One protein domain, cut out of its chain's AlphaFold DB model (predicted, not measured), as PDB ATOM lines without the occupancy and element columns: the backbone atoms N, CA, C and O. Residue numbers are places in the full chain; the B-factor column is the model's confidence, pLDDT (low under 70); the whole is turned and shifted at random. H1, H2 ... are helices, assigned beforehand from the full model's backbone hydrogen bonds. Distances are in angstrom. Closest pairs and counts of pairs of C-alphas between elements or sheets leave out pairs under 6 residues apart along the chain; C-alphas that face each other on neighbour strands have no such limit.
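What this domain is: This is residues 19 to 58 of the 62 residues of an uncharacterized protein of Tissierella sp. P1 (UniProt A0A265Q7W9). A model with little regular structure: two short helices, H2 and H1, lie far apart at the two ends of a winding, S-like link, residues 29 to 48, with no shared core. The printed part has 40 residues, with H1 then H2 along the chain, and no named strand. The class is all helix, with 14 of the 40 residues in named elements. The whole is loose, with a radius of gyration of the C-alphas of 12.7 A and spans of 32 by 22 by 17 A.

Where its parts are: H2, residues 49 to 56, is 10.4 A long, from C-alpha 49 at (-52.459, 31.557, -53.402) to C-alpha 56 at (-51.360, 29.149, -43.293). H1, residues 23 to 28, is 9.0 A long and begins at C-alpha 23 (-35.393, 50.452, -38.186).

How they stand to each other: H2 and H1 are apart, with no C-alpha of the one within 8 A of the other. In both, every O i to N i+4 pair is within hydrogen-bond range.

The domain as a whole: The C-alphas of Lys 23 and Asp 50, the two farthest apart, are separated by 32.3 A. The link is long, 20 residues. Residues 22 to 28, 30 to 37 and 43 to 50 stand free. The printed part has no cut. Its mean pLDDT is 73.0, with residues 37 to 47 and 51 to 58 under 70.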
ATOM      1  N   ILE A  19     -36.900  36.709 -35.443       77.25
ATOM      2  CA  ILE A  19     -36.377  37.680 -36.408       77.25
ATOM      3  C   ILE A  19     -36.228  39.021 -35.686       77.25
ATOM      4  O   ILE A  19     -37.185  39.509 -35.087       77.25
ATOM      5  N   ILE A  20     -35.028  39.601 -35.725       81.75
ATOM      6  CA  ILE A  20     -34.763  40.951 -35.218       81.75
ATOM      7  C   ILE A  20     -34.721  41.873 -36.429       81.75
ATOM      8  O   ILE A  20     -33.853  41.717 -37.283       81.75
ATOM      9  N   LEU A  21     -35.678  42.790 -36.496       82.94
ATOM     10  CA  LEU A  21     -35.805  43.761 -37.575       82.94
ATOM     11  C   LEU A  21     -35.062  45.040 -37.200       82.94
ATOM     12  O   LEU A  21     -35.116  45.479 -36.045       82.94
ATOM     13  N   ASP A  22     -34.371  45.635 -38.166       88.75
ATOM     14  CA  ASP A  22     -33.798  46.959 -37.971       88.75
ATOM     15  C   ASP A  22     -34.857  48.063 -38.160       88.75
ATOM     16  O   ASP A  22     -36.046  47.807 -38.357       88.75
ATOM     17  N   LYS A  23     -34.450  49.331 -38.042       90.88
ATOM     18  CA  LYS A  23     -35.393  50.452 -38.186       90.88
ATOM     19  C   LYS A  23     -36.019  50.526 -39.581       90.88
ATOM     20  O   LYS A  23     -37.186  50.887 -39.678       90.88
ATOM     21  N   GLN A  24     -35.260  50.210 -40.624       90.19
ATOM     22  CA  GLN A  24     -35.711  50.310 -42.008       90.19
ATOM     23  C   GLN A  24     -36.688  49.179 -42.342       90.19
ATOM     24  O   GLN A  24     -37.729  49.419 -42.949       90.19
ATOM     25  N   ASP A  25     -36.414  47.965 -41.865       83.81
ATOM     26  CA  ASP A  25     -37.338  46.836 -41.973       83.81
ATOM     27  C   ASP A  25     -38.693  47.154 -41.324       83.81
ATOM     28  O   ASP A  25     -39.747  46.856 -41.886       83.81
ATOM     29  N   MET A  26     -38.668  47.804 -40.156       83.94
ATOM     30  CA  MET A  26     -39.873  48.224 -39.435       83.94
ATOM     31  C   MET A  26     -40.678  49.288 -40.190       83.94
ATOM     32  O   MET A  26     -41.904  49.305 -40.080       83.94
ATOM     33  N   GLU A  27     -40.020  50.156 -40.965       89.81
ATOM     34  CA  GLU A  27     -40.696  51.103 -41.861       89.81
ATOM     35  C   GLU A  27     -41.390  50.375 -43.018       89.81
ATOM     36  O   GLU A  27     -42.532  50.690 -43.338       89.81
ATOM     37  N   TYR A  28     -40.766  49.348 -43.606       83.12
ATOM     38  CA  TYR A  28     -41.382  48.574 -44.694       83.12
ATOM     39  C   TYR A  28     -42.619  47.782 -44.276       83.12
ATOM     40  O   TYR A  28     -43.492  47.521 -45.105       83.12
ATOM     41  N   ILE A  29     -42.713  47.416 -42.999       83.50
ATOM     42  CA  ILE A  29     -43.877  46.727 -42.440       83.50
ATOM     43  C   ILE A  29     -44.737  47.641 -41.561       83.50
ATOM     44  O   ILE A  29     -45.547  47.136 -40.785       83.50
ATOM     45  N   SER A  30     -44.599  48.969 -41.660       84.88
ATOM     46  CA  SER A  30     -45.304  49.916 -40.779       84.88
ATOM     47  C   SER A  30     -46.826  49.781 -40.834       84.88
ATOM     48  O   SER A  30     -47.510  50.011 -39.837       84.88
ATOM     49  N   ASP A  31     -47.344  49.368 -41.991       85.12
ATOM     50  CA  ASP A  31     -48.772  49.173 -42.238       85.12
ATOM     51  C   ASP A  31     -49.259  47.771 -41.830       85.12
ATOM     52  O   ASP A  31     -50.443  47.457 -41.960       85.12
ATOM     53  N   MET A  32     -48.366  46.914 -41.319       81.44
ATOM     54  CA  MET A  32     -48.705  45.583 -40.829       81.44
ATOM     55  C   MET A  32     -49.418  45.689 -39.468       81.44
ATOM     56  O   MET A  32     -48.854  46.205 -38.499       81.44
ATOM     57  N   PRO A  33     -50.659  45.182 -39.340       81.19
ATOM     58  CA  PRO A  33     -51.351  45.155 -38.060       81.19
ATOM     59  C   PRO A  33     -50.537  44.444 -36.972       81.19
ATOM     60  O   PRO A  33     -50.069  43.326 -37.170       81.19
ATOM     61  N   LYS A  34     -50.444  45.047 -35.779       77.88
ATOM     62  CA  LYS A  34     -49.630  44.543 -34.648       77.88
ATOM     63  C   LYS A  34     -49.959  43.116 -34.187       77.88
ATOM     64  O   LYS A  34     -49.165  42.510 -33.478       77.88
ATOM     65  N   HIS A  35     -51.136  42.596 -34.535       78.12
ATOM     66  CA  HIS A  35     -51.553  41.234 -34.199       78.12
ATOM     67  C   HIS A  35     -51.069  40.182 -35.214       78.12
ATOM     68  O   HIS A  35     -51.214  38.987 -34.967       78.12
ATOM     69  N   TYR A  36     -50.478  40.593 -36.340       72.81
ATOM     70  CA  TYR A  36     -49.820  39.689 -37.276       72.81
ATOM     71  C   TYR A  36     -48.365  39.471 -36.868       72.81
ATOM     72  O   TYR A  36     -47.465  40.199 -37.263       72.81
ATOM     73  N   THR A  37     -48.150  38.432 -36.067       67.94
ATOM     74  CA  THR A  37     -46.828  38.009 -35.573       67.94
ATOM     75  C   THR A  37     -46.279  36.781 -36.303       67.94
ATOM     76  O   THR A  37     -45.225  36.260 -35.943       67.94
ATOM     77  N   LYS A  38     -47.002  36.283 -37.313       67.44
ATOM     78  CA  LYS A  38     -46.662  35.063 -38.054       67.44
ATOM     79  C   LYS A  38     -46.086  35.422 -39.421       67.44
ATOM     80  O   LYS A  38     -46.721  36.142 -40.189       67.44
ATOM     81  N   TYR A  39     -44.922  34.864 -39.740       66.88
ATOM     82  CA  TYR A  39     -44.267  35.010 -41.038       66.88
ATOM     83  C   TYR A  39     -44.415  33.717 -41.843       66.88
ATOM     84  O   TYR A  39     -44.258  32.619 -41.307       66.88
ATOM     85  N   CYS A  40     -44.708  33.845 -43.135       62.09
ATOM     86  CA  CYS A  40     -44.714  32.733 -44.078       62.09
ATOM     87  C   CYS A  40     -43.582  32.939 -45.080       62.09
ATOM     88  O   CYS A  40     -43.402  34.043 -45.587       62.09
ATOM     89  N   SER A  41     -42.838  31.881 -45.378       58.00
ATOM     90  CA  SER A  41     -41.899  31.862 -46.494       58.00
ATOM     91  C   SER A  41     -42.340  30.757 -47.437       58.00
ATOM     92  O   SER A  41     -42.468  29.603 -47.024       58.00
ATOM     93  N   TYR A  42     -42.597  31.127 -48.686       57.34
ATOM     94  CA  TYR A  42     -42.890  30.219 -49.783       57.34
ATOM     95  C   TYR A  42     -41.929  30.535 -50.942       57.34
ATOM     96  O   TYR A  42     -41.535  31.693 -51.102       57.34
ATOM     97  N   PRO A  43     -41.507  29.534 -51.733       55.28
ATOM     98  CA  PRO A  43     -40.729  29.757 -52.948       55.28
ATOM     99  C   PRO A  43     -41.438  30.721 -53.911       55.28
ATOM    100  O   PRO A  43     -42.655  30.646 -54.070       55.28
ATOM    101  N   GLU A  44     -40.681  31.594 -54.591       56.97
ATOM    102  CA  GLU A  44     -41.223  32.563 -55.569       56.97
ATOM    103  C   GLU A  44     -41.985  31.899 -56.725       56.97
ATOM    104  O   GLU A  44     -42.833  32.520 -57.362       56.97
ATOM    105  N   THR A  45     -41.697  30.627 -56.996       62.75
ATOM    106  CA  THR A  45     -42.368  29.829 -58.019       62.75
ATOM    107  C   THR A  45     -42.823  28.503 -57.423       62.75
ATOM    108  O   THR A  45     -42.123  27.903 -56.612       62.75
ATOM    109  N   GLY A  46     -44.005  28.040 -57.830       64.56
ATOM    110  CA  GLY A  46     -44.496  26.705 -57.475       64.56
ATOM    111  C   GLY A  46     -45.549  26.640 -56.372       64.56
ATOM    112  O   GLY A  46     -45.918  25.533 -56.006       64.56
ATOM    113  N   TYR A  47     -46.058  27.775 -55.881       66.88
ATOM    114  CA  TYR A  47     -47.213  27.799 -54.978       66.88
ATOM    115  C   TYR A  47     -48.287  28.771 -55.467       66.88
ATOM    116  O   TYR A  47     -48.034  29.941 -55.755       66.88
ATOM    117  N   THR A  48     -49.513  28.277 -55.546       76.44
ATOM    118  CA  THR A  48     -50.728  29.059 -55.753       76.44
ATOM    119  C   THR A  48     -51.136  29.760 -54.456       76.44
ATOM    120  O   THR A  48     -50.791  29.346 -53.347       76.44
ATOM    121  N   LYS A  49     -51.925  30.836 -54.574       70.19
ATOM    122  CA  LYS A  49     -52.459  31.557 -53.402       70.19
ATOM    123  C   LYS A  49     -53.260  30.646 -52.469       70.19
ATOM    124  O   LYS A  49     -53.299  30.909 -51.270       70.19
ATOM    125  N   ASP A  50     -53.900  29.614 -53.006       75.00
ATOM    126  CA  ASP A  50     -54.717  28.696 -52.220       75.00
ATOM    127  C   ASP A  50     -53.860  27.683 -51.457       75.00
ATOM    128  O   ASP A  50     -54.116  27.482 -50.275       75.00
ATOM    129  N   GLU A  51     -52.767  27.186 -52.041       69.75
ATOM    130  CA  GLU A  51     -51.781  26.359 -51.322       69.75
ATOM    131  C   GLU A  51     -51.114  27.137 -50.177       69.75
ATOM    132  O   GLU A  51     -50.918  26.605 -49.084       69.75
ATOM    133  N   ILE A  52     -50.832  28.431 -50.381       69.00
ATOM    134  CA  ILE A  52     -50.321  29.310 -49.316       69.00
ATOM    135  C   ILE A  52     -51.375  29.486 -48.213       69.00
ATOM    136  O   ILE A  52     -51.055  29.403 -47.029       69.00
ATOM    137  N   ARG A  53     -52.645  29.720 -48.572       67.75
ATOM    138  CA  ARG A  53     -53.743  29.862 -47.598       67.75
ATOM    139  C   ARG A  53     -53.996  28.580 -46.817       67.75
ATOM    140  O   ARG A  53     -54.304  28.661 -45.633       67.75
ATOM    141  N   GLU A  54     -53.901  27.426 -47.464       68.31
ATOM    142  CA  GLU A  54     -54.070  26.117 -46.838       68.31
ATOM    143  C   GLU A  54     -52.925  25.821 -45.865       68.31
ATOM    144  O   GLU A  54     -53.184  25.480 -44.711       68.31
ATOM    145  N   PHE A  55     -51.678  26.090 -46.272       61.75
ATOM    146  CA  PHE A  55     -50.508  26.026 -45.391       61.75
ATOM    147  C   PHE A  55     -50.662  26.941 -44.165       61.75
ATOM    148  O   PHE A  55     -50.421  26.524 -43.035       61.75
ATOM    149  N   MET A  56     -51.139  28.173 -44.369       62.22
ATOM    150  CA  MET A  56     -51.360  29.149 -43.293       62.22
ATOM    151  C   MET A  56     -52.533  28.802 -42.364       62.22
ATOM    152  O   MET A  56     -52.620  29.360 -41.270       62.22
ATOM    153  N   LYS A  57     -53.438  27.903 -42.772       64.56
ATOM    154  CA  LYS A  57     -54.603  27.478 -41.980       64.56
ATOM    155  C   LYS A  57     -54.325  26.290 -41.049       64.56
ATOM    156  O   LYS A  57     -55.222  25.933 -40.287       64.56
ATOM    157  N   GLN A  58     -53.134  25.678 -41.052       50.62
ATOM    158  CA  GLN A  58     -52.867  24.523 -40.182       50.62
ATOM    159  C   GLN A  58     -52.355  24.882 -38.771       50.62
ATOM    160  O   GLN A  58     -51.247  25.376 -38.587       50.62
TER     161      GLN A  58